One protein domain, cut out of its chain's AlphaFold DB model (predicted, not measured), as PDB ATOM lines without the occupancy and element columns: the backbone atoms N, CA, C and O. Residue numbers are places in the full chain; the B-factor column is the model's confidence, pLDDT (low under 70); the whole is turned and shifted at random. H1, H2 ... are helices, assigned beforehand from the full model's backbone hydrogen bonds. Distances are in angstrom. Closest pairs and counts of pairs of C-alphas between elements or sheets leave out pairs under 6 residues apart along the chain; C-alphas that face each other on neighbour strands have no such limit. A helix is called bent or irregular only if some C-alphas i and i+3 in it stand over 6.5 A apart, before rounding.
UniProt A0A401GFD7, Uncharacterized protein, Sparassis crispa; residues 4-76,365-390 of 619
ATOM      1  N   SER A   4      23.692   2.438  11.765       54.59
ATOM      2  CA  SER A   4      24.071   1.746  10.519       54.59
ATOM      3  C   SER A   4      22.881   1.499   9.569       54.59
ATOM      4  O   SER A   4      22.989   1.711   8.360       54.59
ATOM      5  N   ASN A   5      21.709   1.125  10.098       63.97
ATOM      6  CA  ASN A   5      20.505   0.898   9.289       63.97
ATOM      7  C   ASN A   5      19.861   2.215   8.837       63.97
ATOM      8  O   ASN A   5      19.353   2.295   7.717       63.97
ATOM      9  N   TRP A   6      19.941   3.267   9.657       59.12
ATOM     10  CA  TRP A   6      19.529   4.612   9.255       59.12
ATOM     11  C   TRP A   6      20.411   5.146   8.115       59.12
ATOM     12  O   TRP A   6      19.891   5.547   7.076       59.12
ATOM     13  N   LYS A   7      21.741   5.036   8.246       59.16
ATOM     14  CA  LYS A   7      22.727   5.430   7.225       59.16
ATOM     15  C   LYS A   7      22.579   4.660   5.910       59.16
ATOM     16  O   LYS A   7      22.740   5.255   4.848       59.16
ATOM     17  N   LYS A   8      22.230   3.368   5.943       64.06
ATOM     18  CA  LYS A   8      21.861   2.609   4.729       64.06
ATOM     19  C   LYS A   8      20.590   3.169   4.084       64.06
ATOM     20  O   LYS A   8      20.565   3.408   2.882       64.06
ATOM     21  N   THR A   9      19.561   3.435   4.889       63.06
ATOM     22  CA  THR A   9      18.261   3.959   4.434       63.06
ATOM     23  C   THR A   9      18.347   5.385   3.866       63.06
ATOM     24  O   THR A   9      17.553   5.734   2.997       63.06
ATOM     25  N   THR A  10      19.287   6.225   4.313       58.41
ATOM     26  CA  THR A  10      19.543   7.552   3.715       58.41
ATOM     27  C   THR A  10      20.444   7.474   2.482       58.41
ATOM     28  O   THR A  10      20.173   8.144   1.492       58.41
ATOM     29  N   ARG A  11      21.474   6.616   2.482       62.03
ATOM     30  CA  ARG A  11      22.419   6.491   1.354       62.03
ATOM     31  C   ARG A  11      21.927   5.623   0.191       62.03
ATOM     32  O   ARG A  11      22.607   5.584  -0.833       62.03
ATOM     33  N   MET A  12      20.781   4.950   0.312       66.25
ATOM     34  CA  MET A  12      20.256   4.068  -0.741       66.25
ATOM     35  C   MET A  12      20.080   4.806  -2.077       66.25
ATOM     36  O   MET A  12      20.585   4.348  -3.096       66.25
ATOM     37  N   VAL A  13      19.450   5.989  -2.059       57.69
ATOM     38  CA  VAL A  13      19.181   6.799  -3.264       57.69
ATOM     39  C   VAL A  13      20.471   7.195  -4.003       57.69
ATOM     40  O   VAL A  13      20.624   6.769  -5.149       57.69
ATOM     41  N   PRO A  14      21.452   7.900  -3.393       55.06
ATOM     42  CA  PRO A  14      22.695   8.248  -4.091       55.06
ATOM     43  C   PRO A  14      23.527   7.023  -4.505       55.06
ATOM     44  O   PRO A  14      24.217   7.065  -5.524       55.06
ATOM     45  N   THR A  15      23.450   5.909  -3.763       68.94
ATOM     46  CA  THR A  15      24.131   4.660  -4.148       68.94
ATOM     47  C   THR A  15      23.534   4.078  -5.431       68.94
ATOM     48  O   THR A  15      24.283   3.749  -6.349       68.94
ATOM     49  N   LEU A  16      22.203   3.998  -5.531       66.50
ATOM     50  CA  LEU A  16      21.520   3.495  -6.727       66.50
ATOM     51  C   LEU A  16      21.710   4.426  -7.930       66.50
ATOM     52  O   LEU A  16      21.971   3.942  -9.027       66.50
ATOM     53  N   MET A  17      21.697   5.746  -7.721       56.47
ATOM     54  CA  MET A  17      22.049   6.728  -8.756       56.47
ATOM     55  C   MET A  17      23.469   6.510  -9.300       56.47
ATOM     56  O   MET A  17      23.676   6.457 -10.513       56.47
ATOM     57  N   THR A  18      24.442   6.291  -8.409       66.19
ATOM     58  CA  THR A  18      25.832   5.991  -8.795       66.19
ATOM     59  C   THR A  18      25.931   4.669  -9.564       66.19
ATOM     60  O   THR A  18      26.590   4.609 -10.604       66.19
ATOM     61  N   LYS A  19      25.243   3.609  -9.105       67.69
ATOM     62  CA  LYS A  19      25.148   2.336  -9.840       67.69
ATOM     63  C   LYS A  19      24.548   2.538 -11.238       67.69
ATOM     64  O   LYS A  19      25.106   2.042 -12.212       67.69
ATOM     65  N   TRP A  20      23.451   3.288 -11.356       71.62
ATOM     66  CA  TRP A  20      22.769   3.533 -12.630       71.62
ATOM     67  C   TRP A  20      23.668   4.268 -13.629       71.62
ATOM     68  O   TRP A  20      23.782   3.857 -14.783       71.62
ATOM     69  N   LYS A  21      24.415   5.280 -13.175       61.97
ATOM     70  CA  LYS A  21      25.440   5.959 -13.983       61.97
ATOM     71  C   LYS A  21      26.536   5.002 -14.465       61.97
ATOM     72  O   LYS A  21      26.937   5.061 -15.628       61.97
ATOM     73  N   HIS A  22      26.992   4.085 -13.611       64.62
ATOM     74  CA  HIS A  22      27.933   3.038 -14.016       64.62
ATOM     75  C   HIS A  22      27.327   2.065 -15.038       64.62
ATOM     76  O   HIS A  22      28.016   1.716 -15.993       64.62
ATOM     77  N   VAL A  23      26.054   1.683 -14.900       68.31
ATOM     78  CA  VAL A  23      25.324   0.864 -15.885       68.31
ATOM     79  C   VAL A  23      25.241   1.569 -17.241       68.31
ATOM     80  O   VAL A  23      25.600   0.966 -18.252       68.31
ATOM     81  N   LEU A  24      24.832   2.842 -17.279       62.16
ATOM     82  CA  LEU A  24      24.703   3.618 -18.521       62.16
ATOM     83  C   LEU A  24      26.030   3.748 -19.287       62.16
ATOM     84  O   LEU A  24      26.022   3.790 -20.513       62.16
ATOM     85  N   LEU A  25      27.167   3.775 -18.587       67.00
ATOM     86  CA  LEU A  25      28.502   3.819 -19.200       67.00
ATOM     87  C   LEU A  25      29.071   2.424 -19.508       67.00
ATOM     88  O   LEU A  25      29.787   2.245 -20.495       67.00
ATOM     89  N   GLY A  26      28.806   1.440 -18.648       59.38
ATOM     90  CA  GLY A  26      29.376   0.095 -18.709       59.38
ATOM     91  C   GLY A  26      28.672  -0.825 -19.703       59.38
ATOM     92  O   GLY A  26      29.341  -1.553 -20.441       59.38
ATOM     93  N   PHE A  27      27.340  -0.756 -19.779       72.00
ATOM     94  CA  PHE A  27      26.543  -1.601 -20.666       72.00
ATOM     95  C   PHE A  27      26.856  -1.352 -22.154       72.00
ATOM     96  O   PHE A  27      27.279  -2.315 -22.796       72.00
ATOM     97  N   PRO A  28      26.796  -0.118 -22.708       62.62
ATOM     98  CA  PRO A  28      27.096   0.110 -24.126       62.62
ATOM     99  C   PRO A  28      28.526  -0.294 -24.497       62.62
ATOM    100  O   PRO A  28      28.720  -1.025 -25.459       62.62
ATOM    101  N   ARG A  29      29.521   0.079 -23.678       69.44
ATOM    102  CA  ARG A  29      30.937  -0.254 -23.919       69.44
ATOM    103  C   ARG A  29      31.220  -1.754 -23.878       69.44
ATOM    104  O   ARG A  29      32.064  -2.243 -24.624       69.44
ATOM    105  N   SER A  30      30.569  -2.489 -22.974       70.75
ATOM    106  CA  SER A  30      30.728  -3.947 -22.897       70.75
ATOM    107  C   SER A  30      30.042  -4.658 -24.058       70.75
ATOM    108  O   SER A  30      30.613  -5.612 -24.576       70.75
ATOM    109  N   LYS A  31      28.887  -4.143 -24.502       77.81
ATOM    110  CA  LYS A  31      28.185  -4.600 -25.700       77.81
ATOM    111  C   LYS A  31      29.041  -4.384 -26.954       77.81
ATOM    112  O   LYS A  31      29.354  -5.353 -27.628       77.81
ATOM    113  N   GLU A  32      29.506  -3.158 -27.190       71.06
ATOM    114  CA  GLU A  32      30.385  -2.787 -28.309       71.06
ATOM    115  C   GLU A  32      31.664  -3.642 -28.347       71.06
ATOM    116  O   GLU A  32      32.015  -4.186 -29.388       71.06
ATOM    117  N   SER A  33      32.327  -3.837 -27.197       67.56
ATOM    118  CA  SER A  33      33.523  -4.693 -27.111       67.56
ATOM    119  C   SER A  33      33.240  -6.160 -27.456       67.56
ATOM    120  O   SER A  33      34.112  -6.837 -27.991       67.56
ATOM    121  N   PHE A  34      32.057  -6.670 -27.103       77.75
ATOM    122  CA  PHE A  34      31.648  -8.043 -27.395       77.75
ATOM    123  C   PHE A  34      31.256  -8.202 -28.869       77.75
ATOM    124  O   PHE A  34      31.768  -9.095 -29.536       77.75
ATOM    125  N   GLU A  35      30.429  -7.299 -29.401       78.75
ATOM    126  CA  GLU A  35      30.017  -7.298 -30.810       78.75
ATOM    127  C   GLU A  35      31.212  -7.120 -31.756       78.75
ATOM    128  O   GLU A  35      31.286  -7.816 -32.764       78.75
ATOM    129  N   ALA A  36      32.185  -6.267 -31.415       69.56
ATOM    130  CA  ALA A  36      33.402  -6.084 -32.207       69.56
ATOM    131  C   ALA A  36      34.295  -7.337 -32.246       69.56
ATOM    132  O   ALA A  36      34.895  -7.617 -33.281       69.56
ATOM    133  N   LEU A  37      34.376  -8.093 -31.142       69.81
ATOM    134  CA  LEU A  37      35.078  -9.380 -31.117       69.81
ATOM    135  C   LEU A  37      34.331 -10.420 -31.956       69.81
ATOM    136  O   LEU A  37      34.950 -11.052 -32.809       69.81
ATOM    137  N   SER A  38      33.013 -10.555 -31.773       78.38
ATOM    138  CA  SER A  38      32.190 -11.482 -32.558       78.38
ATOM    139  C   SER A  38      32.266 -11.193 -34.061       78.38
ATOM    140  O   SER A  38      32.514 -12.100 -34.840       78.38
ATOM    141  N   ALA A  39      32.170  -9.930 -34.482       73.19
ATOM    142  CA  ALA A  39      32.257  -9.545 -35.895       73.19
ATOM    143  C   ALA A  39      33.636  -9.794 -36.549       73.19
ATOM    144  O   ALA A  39      33.774  -9.621 -37.758       73.19
ATOM    145  N   SER A  40      34.662 -10.159 -35.769       66.50
ATOM    146  CA  SER A  40      36.025 -10.436 -36.253       66.50
ATOM    147  C   SER A  40      36.379 -11.929 -36.342       66.50
ATOM    148  O   SER A  40      37.501 -12.262 -36.743       66.50
ATOM    149  N   THR A  41      35.431 -12.803 -35.989       72.56
ATOM    150  CA  THR A  41      35.598 -14.254 -35.836       72.56
ATOM    151  C   THR A  41      34.604 -15.009 -36.719       72.56
ATOM    152  O   THR A  41      33.499 -14.534 -36.969       72.56
ATOM    153  N   ASP A  42      35.002 -16.190 -37.181       80.88
ATOM    154  CA  ASP A  42      34.202 -17.055 -38.047       80.88
ATOM    155  C   ASP A  42      33.038 -17.720 -37.273       80.88
ATOM    156  O   ASP A  42      33.172 -18.064 -36.096       80.88
ATOM    157  N   GLU A  43      31.878 -17.894 -37.917       85.44
ATOM    158  CA  GLU A  43      30.607 -18.237 -37.245       85.44
ATOM    159  C   GLU A  43      30.637 -19.609 -36.542       85.44
ATOM    160  O   GLU A  43      30.232 -19.713 -35.385       85.44
ATOM    161  N   GLU A  44      31.240 -20.633 -37.161       86.69
ATOM    162  CA  GLU A  44      31.428 -21.967 -36.557       86.69
ATOM    163  C   GLU A  44      32.265 -21.921 -35.260       86.69
ATOM    164  O   GLU A  44      32.007 -22.648 -34.297       86.69
ATOM    165  N   VAL A  45      33.266 -21.033 -35.209       83.88
ATOM    166  CA  VAL A  45      34.134 -20.848 -34.034       83.88
ATOM    167  C   VAL A  45      33.371 -20.135 -32.915       83.88
ATOM    168  O   VAL A  45      33.512 -20.487 -31.741       83.88
ATOM    169  N   LEU A  46      32.513 -19.173 -33.271       86.38
ATOM    170  CA  LEU A  46      31.626 -18.506 -32.321       86.38
ATOM    171  C   LEU A  46      30.603 -19.467 -31.716       86.38
ATOM    172  O   LEU A  46      30.395 -19.404 -30.509       86.38
ATOM    173  N   GLU A  47      30.007 -20.375 -32.494       91.06
ATOM    174  CA  GLU A  47      29.097 -21.401 -31.962       91.06
ATOM    175  C   GLU A  47      29.796 -22.319 -30.946       91.06
ATOM    176  O   GLU A  47      29.242 -22.606 -29.879       91.06
ATOM    177  N   ALA A  48      31.040 -22.726 -31.223       90.31
ATOM    178  CA  ALA A  48      31.834 -23.540 -30.305       90.31
ATOM    179  C   ALA A  48      32.129 -22.806 -28.981       90.31
ATOM    180  O   ALA A  48      31.882 -23.353 -27.903       90.31
ATOM    181  N   TRP A  49      32.595 -21.553 -29.042       91.50
ATOM    182  CA  TRP A  49      32.847 -20.730 -27.848       91.50
ATOM    183  C   TRP A  49      31.556 -20.356 -27.111       91.50
ATOM    184  O   TRP A  49      31.541 -20.216 -25.885       91.50
ATOM    185  N   GLN A  50      30.454 -20.189 -27.844       92.81
ATOM    186  CA  GLN A  50      29.133 -19.930 -27.289       92.81
ATOM    187  C   GLN A  50      28.683 -21.115 -26.437       92.81
ATOM    188  O   GLN A  50      28.352 -20.916 -25.267       92.81
ATOM    189  N   LYS A  51      28.754 -22.329 -26.985       93.69
ATOM    190  CA  LYS A  51      28.444 -23.556 -26.255       93.69
ATOM    191  C   LYS A  51      29.337 -23.731 -25.025       93.69
ATOM    192  O   LYS A  51      28.823 -23.954 -23.938       93.69
ATOM    193  N   GLU A  52      30.650 -23.550 -25.172       91.81
ATOM    194  CA  GLU A  52      31.608 -23.650 -24.061       91.81
ATOM    195  C   GLU A  52      31.283 -22.679 -22.909       91.81
ATOM    196  O   GLU A  52      31.348 -23.051 -21.735       91.81
ATOM    197  N   TYR A  53      30.897 -21.440 -23.229       93.69
ATOM    198  CA  TYR A  53      30.439 -20.467 -22.234       93.69
ATOM    199  C   TYR A  53      29.170 -20.928 -21.511       93.69
ATOM    200  O   TYR A  53      29.077 -20.779 -20.292       93.69
ATOM    201  N   ASP A  54      28.187 -21.434 -22.256       93.12
ATOM    202  CA  ASP A  54      26.886 -21.817 -21.711       93.12
ATOM    203  C   ASP A  54      27.022 -23.076 -20.828       93.12
ATOM    204  O   ASP A  54      26.623 -23.033 -19.660       93.12
ATOM    205  N   ASP A  55      27.739 -24.106 -21.297       92.44
ATOM    206  CA  ASP A  55      28.117 -25.303 -20.524       92.44
ATOM    207  C   ASP A  55      28.826 -24.915 -19.203       92.44
ATOM    208  O   ASP A  55      28.492 -25.411 -18.119       92.44
ATOM    209  N   ALA A  56      29.776 -23.968 -19.256       91.50
ATOM    210  CA  ALA A  56      30.485 -23.487 -18.070       91.50
ATOM    211  C   ALA A  56      29.579 -22.709 -17.095       91.50
ATOM    212  O   ALA A  56      29.719 -22.822 -15.872       91.50
ATOM    213  N   MET A  57      28.638 -21.916 -17.613       91.25
ATOM    214  CA  MET A  57      27.730 -21.091 -16.813       91.25
ATOM    215  C   MET A  57      26.601 -21.884 -16.146       91.25
ATOM    216  O   MET A  57      26.114 -21.450 -15.092       91.25
ATOM    217  N   GLU A  58      26.225 -23.037 -16.703       91.50
ATOM    218  CA  GLU A  58      25.351 -24.022 -16.060       91.50
ATOM    219  C   GLU A  58      26.103 -24.809 -14.977       91.50
ATOM    220  O   GLU A  58      25.674 -24.859 -13.820       91.50
ATOM    221  N   ALA A  59      27.270 -25.370 -15.310       91.19
ATOM    222  CA  ALA A  59      27.977 -26.295 -14.427       91.19
ATOM    223  C   ALA A  59      28.660 -25.631 -13.210       91.19
ATOM    224  O   ALA A  59      28.874 -26.299 -12.193       91.19
ATOM    225  N   ARG A  60      28.932 -24.314 -13.249       88.88
ATOM    226  CA  ARG A  60      29.602 -23.548 -12.167       88.88
ATOM    227  C   ARG A  60      28.973 -23.654 -10.771       88.88
ATOM    228  O   ARG A  60      29.643 -23.336  -9.792       88.88
ATOM    229  N   GLN A  61      27.692 -24.024 -10.662       87.69
ATOM    230  CA  GLN A  61      27.042 -24.229  -9.357       87.69
ATOM    231  C   GLN A  61      27.502 -25.528  -8.678       87.69
ATOM    232  O   GLN A  61      27.513 -25.600  -7.451       87.69
ATOM    233  N   ASN A  62      27.890 -26.529  -9.473       91.44
ATOM    234  CA  ASN A  62      28.275 -27.861  -9.013       91.44
ATOM    235  C   ASN A  62      29.801 -28.025  -8.935       91.44
ATOM    236  O   ASN A  62      30.290 -28.651  -7.997       91.44
ATOM    237  N   ASP A  63      30.553 -27.437  -9.873       89.44
ATOM    238  CA  ASP A  63      32.020 -27.379  -9.819       89.44
ATOM    239  C   ASP A  63      32.550 -25.965 -10.139       89.44
ATOM    240  O   ASP A  63      32.568 -25.547 -11.302       89.44
ATOM    241  N   PRO A  64      33.040 -25.220  -9.128       86.19
ATOM    242  CA  PRO A  64      33.668 -23.917  -9.330       86.19
ATOM    243  C   PRO A  64      34.919 -23.937 -10.222       86.19
ATOM    244  O   PRO A  64      35.251 -22.896 -10.790       86.19
ATOM    245  N   LYS A  65      35.616 -25.076 -10.369       86.31
ATOM    246  CA  LYS A  65      36.825 -25.179 -11.209       86.31
ATOM    247  C   LYS A  65      36.531 -25.032 -12.696       86.31
ATOM    248  O   LYS A  65      37.409 -24.629 -13.446       86.31
ATOM    249  N   ILE A  66      35.293 -25.269 -13.129       87.06
ATOM    250  CA  ILE A  66      34.881 -25.063 -14.526       87.06
ATOM    251  C   ILE A  66      35.019 -23.581 -14.939       87.06
ATOM    252  O   ILE A  66      35.162 -23.263 -16.114       87.06
ATOM    253  N   MET A  67      35.106 -22.650 -13.981       86.19
ATOM    254  CA  MET A  67      35.447 -21.254 -14.276       86.19
ATOM    255  C   MET A  67      36.892 -21.056 -14.778       86.19
ATOM    256  O   MET A  67      37.181 -20.003 -15.349       86.19
ATOM    257  N   ASP A  68      37.788 -22.044 -14.645       83.00
ATOM    258  CA  ASP A  68      39.124 -22.010 -15.257       83.00
ATOM    259  C   ASP A  68      39.081 -22.073 -16.792       83.00
ATOM    260  O   ASP A  68      40.051 -21.692 -17.444       83.00
ATOM    261  N   THR A  69      37.943 -22.417 -17.402       84.69
ATOM    262  CA  THR A  69      37.702 -22.264 -18.848       84.69
ATOM    263  C   THR A  69      37.870 -20.811 -19.323       84.69
ATOM    264  O   THR A  69      38.253 -20.566 -20.467       84.69
ATOM    265  N   PHE A  70      37.669 -19.831 -18.427       80.19
ATOM    266  CA  PHE A  70      37.939 -18.406 -18.664       80.19
ATOM    267  C   PHE A  70      39.414 -18.014 -18.454       80.19
ATOM    268  O   PHE A  70      39.731 -16.820 -18.455       80.19
ATOM    269  N   ASN A  71      40.316 -18.971 -18.237       74.50
ATOM    270  CA  ASN A  71      41.765 -18.787 -18.209       74.50
ATOM    271  C   ASN A  71      42.406 -19.383 -19.468       74.50
ATOM    272  O   ASN A  71      41.776 -20.138 -20.197       74.50
ATOM    273  N   VAL A  72      43.653 -18.989 -19.726       69.19
ATOM    274  CA  VAL A  72      44.426 -19.419 -20.896       69.19
ATOM    275  C   VAL A  72      44.914 -20.856 -20.684       69.19
ATOM    276  O   VAL A  72      45.824 -21.088 -19.889       69.19
ATOM    277  N   GLN A  73      44.303 -21.798 -21.398       67.19
ATOM    278  CA  GLN A  73      44.524 -23.247 -21.360       67.19
ATOM    279  C   GLN A  73      45.565 -23.699 -22.394       67.19
ATOM    280  O   GLN A  73      45.379 -24.671 -23.124       67.19
ATOM    281  N   LEU A  74      46.699 -23.000 -22.456       63.50
ATOM    282  CA  LEU A  74      47.820 -23.441 -23.286       63.50
ATOM    283  C   LEU A  74      48.395 -24.740 -22.732       63.50
ATOM    284  O   LEU A  74      48.717 -24.822 -21.541       63.50
ATOM    285  N   ARG A  75      48.652 -25.712 -23.613       59.59
ATOM    286  CA  ARG A  75      49.558 -26.821 -23.301       59.59
ATOM    287  C   ARG A  75      50.944 -26.245 -23.033       59.59
ATOM    288  O   ARG A  75      51.711 -25.969 -23.952       59.59
ATOM    289  N   LYS A  76      51.261 -26.019 -21.754       63.53
ATOM    290  CA  LYS A  76      52.584 -25.544 -21.359       63.53
ATOM    291  C   LYS A  76      53.608 -26.572 -21.838       63.53
ATOM    292  O   LYS A  76      53.549 -27.738 -21.449       63.53
ATOM    293  N   ARG A 365      31.800 -11.670 -23.347       88.56
ATOM    294  CA  ARG A 365      30.430 -12.183 -23.150       88.56
ATOM    295  C   ARG A 365      30.040 -12.173 -21.671       88.56
ATOM    296  O   ARG A 365      29.050 -11.547 -21.301       88.56
ATOM    297  N   ALA A 366      30.898 -12.710 -20.798       88.56
ATOM    298  CA  ALA A 366      30.708 -12.687 -19.343       88.56
ATOM    299  C   ALA A 366      30.574 -11.272 -18.762       88.56
ATOM    300  O   ALA A 366      29.990 -11.085 -17.693       88.56
ATOM    301  N   ARG A 367      31.201 -10.267 -19.383       84.06
ATOM    302  CA  ARG A 367      31.122  -8.866 -18.948       84.06
ATOM    303  C   ARG A 367      29.849  -8.205 -19.467       84.06
ATOM    304  O   ARG A 367      29.222  -7.478 -18.704       84.06
ATOM    305  N   TYR A 368      29.482  -8.467 -20.717       86.00
ATOM    306  CA  TYR A 368      28.243  -7.997 -21.325       86.00
ATOM    307  C   TYR A 368      27.015  -8.525 -20.573       86.00
ATOM    308  O   TYR A 368      26.202  -7.719 -20.124       86.00
ATOM    309  N   GLU A 369      26.924  -9.837 -20.327       90.12
ATOM    310  CA  GLU A 369      25.785 -10.420 -19.605       90.12
ATOM    311  C   GLU A 369      25.674  -9.896 -18.168       90.12
ATOM    312  O   GLU A 369      24.585  -9.532 -17.735       90.12
ATOM    313  N   ARG A 370      26.794  -9.712 -17.451       88.94
ATOM    314  CA  ARG A 370      26.770  -9.067 -16.124       88.94
ATOM    315  C   ARG A 370      26.268  -7.624 -16.162       88.94
ATOM    316  O   ARG A 370      25.529  -7.226 -15.273       88.94
ATOM    317  N   TRP A 371      26.634  -6.828 -17.170       83.12
ATOM    318  CA  TRP A 371      26.081  -5.473 -17.313       83.12
ATOM    319  C   TRP A 371      24.612  -5.476 -17.744       83.12
ATOM    320  O   TRP A 371      23.866  -4.569 -17.369       83.12
ATOM    321  N   ARG A 372      24.190  -6.476 -18.522       87.31
ATOM    322  CA  ARG A 372      22.793  -6.692 -18.916       87.31
ATOM    323  C   ARG A 372      21.930  -7.067 -17.708       87.31
ATOM    324  O   ARG A 372      20.846  -6.509 -17.559       87.31
ATOM    325  N   GLU A 373      22.436  -7.929 -16.830       89.44
ATOM    326  CA  GLU A 373      21.823  -8.295 -15.550       89.44
ATOM    327  C   GLU A 373      21.781  -7.098 -14.585       89.44
ATOM    328  O   GLU A 373      20.696  -6.696 -14.168       89.44
ATOM    329  N   GLU A 374      22.921  -6.449 -14.310       84.56
ATOM    330  CA  GLU A 374      23.012  -5.277 -13.419       84.56
ATOM    331  C   GLU A 374      22.069  -4.149 -13.872       84.56
ATOM    332  O   GLU A 374      21.448  -3.488 -13.044       84.56
ATOM    333  N   ARG A 375      21.872  -3.957 -15.185       81.25
ATOM    334  CA  ARG A 375      20.890  -2.996 -15.712       81.25
ATOM    335  C   ARG A 375      19.459  -3.308 -15.270       81.25
ATOM    336  O   ARG A 375      18.725  -2.381 -14.926       81.25
ATOM    337  N   VAL A 376      19.049  -4.576 -15.302       79.44
ATOM    338  CA  VAL A 376      17.708  -5.002 -14.869       79.44
ATOM    339  C   VAL A 376      17.598  -4.926 -13.345       79.44
ATOM    340  O   VAL A 376      16.595  -4.423 -12.832       79.44
ATOM    341  N   LEU A 377      18.639  -5.356 -12.626       82.25
ATOM    342  CA  LEU A 377      18.697  -5.310 -11.165       82.25
ATOM    343  C   LEU A 377      18.612  -3.875 -10.642       82.25
ATOM    344  O   LEU A 377      17.690  -3.579  -9.893       82.25
ATOM    345  N   VAL A 378      19.484  -2.961 -11.077       74.94
ATOM    346  CA  VAL A 378      19.513  -1.568 -10.587       74.94
ATOM    347  C   VAL A 378      18.208  -0.833 -10.891       74.94
ATOM    348  O   VAL A 378      17.680  -0.142 -10.023       74.94
ATOM    349  N   HIS A 379      17.635  -1.022 -12.083       73.12
ATOM    350  CA  HIS A 379      16.326  -0.454 -12.417       73.12
ATOM    351  C   HIS A 379      15.222  -0.961 -11.468       73.12
ATOM    352  O   HIS A 379      14.382  -0.188 -11.000       73.12
ATOM    353  N   SER A 380      15.246  -2.256 -11.138       74.81
ATOM    354  CA  SER A 380      14.295  -2.872 -10.207       74.81
ATOM    355  C   SER A 380      14.530  -2.413  -8.762       74.81
ATOM    356  O   SER A 380      13.579  -2.030  -8.084       74.81
ATOM    357  N   GLU A 381      15.788  -2.342  -8.309       80.75
ATOM    358  CA  GLU A 381      16.192  -1.798  -7.005       80.75
ATOM    359  C   GLU A 381      15.709  -0.348  -6.823       80.75
ATOM    360  O   GLU A 381      15.205  -0.003  -5.752       80.75
ATOM    361  N   MET A 382      15.806   0.495  -7.859       71.62
ATOM    362  CA  MET A 382      15.296   1.874  -7.842       71.62
ATOM    363  C   MET A 382      13.771   1.911  -7.666       71.62
ATOM    364  O   MET A 382      13.275   2.594  -6.767       71.62
ATOM    365  N   ALA A 383      13.027   1.132  -8.458       69.19
ATOM    366  CA  ALA A 383      11.569   1.051  -8.355       69.19
ATOM    367  C   ALA A 383      11.106   0.526  -6.978       69.19
ATOM    368  O   ALA A 383      10.240   1.126  -6.334       69.19
ATOM    369  N   TRP A 384      11.727  -0.548  -6.480       79.38
ATOM    370  CA  TRP A 384      11.432  -1.118  -5.162       79.38
ATOM    371  C   TRP A 384      11.804  -0.177  -4.013       79.38
ATOM    372  O   TRP A 384      11.095  -0.140  -3.006       79.38
ATOM    373  N   THR A 385      12.866   0.619  -4.156       74.19
ATOM    374  CA  THR A 385      13.265   1.628  -3.163       74.19
ATOM    375  C   THR A 385      12.211   2.730  -3.043       74.19
ATOM    376  O   THR A 385      11.798   3.055  -1.929       74.19
ATOM    377  N   ILE A 386      11.695   3.243  -4.168       68.81
ATOM    378  CA  ILE A 386      10.608   4.237  -4.183       68.81
ATOM    379  C   ILE A 386       9.333   3.660  -3.548       68.81
ATOM    380  O   ILE A 386       8.757   4.279  -2.652       68.81
ATOM    381  N   ALA A 387       8.916   2.458  -3.959       72.69
ATOM    382  CA  ALA A 387       7.740   1.788  -3.397       72.69
ATOM    383  C   ALA A 387       7.885   1.527  -1.884       72.69
ATOM    384  O   ALA A 387       6.937   1.705  -1.120       72.69
ATOM    385  N   THR A 388       9.091   1.169  -1.434       78.12
ATOM    386  CA  THR A 388       9.396   0.956  -0.015       78.12
ATOM    387  C   THR A 388       9.317   2.254   0.787       78.12
ATOM    388  O   THR A 388       8.783   2.228   1.894       78.12
ATOM    389  N   PHE A 389       9.792   3.389   0.259       70.88
ATOM    390  CA  PHE A 389       9.651   4.677   0.948       70.88
ATOM    391  C   PHE A 389       8.192   5.128   1.058       70.88
ATOM    392  O   PHE A 389       7.794   5.521   2.152       70.88
ATOM    393  N   LYS A 390       7.380   4.977   0.001       72.06
ATOM    394  CA  LYS A 390       5.934   5.273   0.054       72.06
ATOM    395  C   LYS A 390       5.212   4.437   1.113       72.06
ATOM    396  O   LYS A 390       4.636   4.992   2.042       72.06
TER     397      LYS A 390
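Overview. This is residues 4 to 76 and 365 to 390 of the 619 residues of an uncharacterized protein of Sparassis crispa (UniProt A0A401GFD7). Two long helices, H1 and H4, run side by side in opposite ways, and beyond the last residues of H1 the chain folds back into H2, so that H1 and H2 make an open V with the first residues of H4 in its opening. The short H3 folds back beside the last residues of H2, and the tail of residues 71 to 76 sticks out. The printed part has 99 residues with four named helices, H1, H2, H3 and H4 along the chain, and no named strand; its class is all helix. The whole is loose, with a radius of gyration of the C-alphas of 18.4 A, and elongated, spanning 55 by 32 by 23 A.

Arrangement. H1, residues 4 to 38, has a kink of 50 degrees near residue 11 and is irregular, with C-alphas 10 and 13 7.0 A apart. A tight link of 4 residues leads to H2, residues 43 to 59. H1 and H2 are close but not clearly touching; their closest C-alphas, those of Ser 38 and Leu 46, are 7.1 A apart, and they run opposite ways at a shallow tilt of 28 degrees. After another tight link comes H3, residues 64 to 70; H2 touches H3 with residues 56 to 59 alone. The closest C-alphas, of Ala 56 and Ile 66, are 5.9 A apart, and the two form a helical hairpin at a shallow tilt of 19 degrees. H4, residues 365 to 390, touches H1 and runs the opposite way at a shallow tilt of 29 degrees; their closest C-alphas, of Ser 30 and Tyr 368, are 5.0 A apart. H2 and H4 are only just apart, with 8.3 A between their closest C-alphas, and H3 is apart from H1 and H4. Every O i to N i+4 pair is within hydrogen-bond range in H2 and H4, against 27 of 31 in H1 and 0 of 3 in H3, where 4 of 4 O i to N i+3 pairs are within range.

Along the chain. H1 begins at C-alpha 4, (24.071, 1.746, 10.519), and is 45.8 A from first to last C-alpha. H2 is 24.3 A long and ends at C-alpha 59, (27.977, -26.295, -14.427); H3 measures 11.7 A. H4 is 38.0 A long and ends at C-alpha 390, (5.934, 5.273, 0.054).

Size, cuts and confidence. The two C-alphas farthest apart, those of Lys 76 and Lys 390, are 59.9 A apart. Residues 77 to 364 are cut out, and C-alphas 76 and 365 are 25.9 A apart across the cut. Of the links that are printed whole, both are tight. The mean pLDDT of the printed part is 76.4; 35 residues are under 70, among them residues 4 to 19 and 72 to 76.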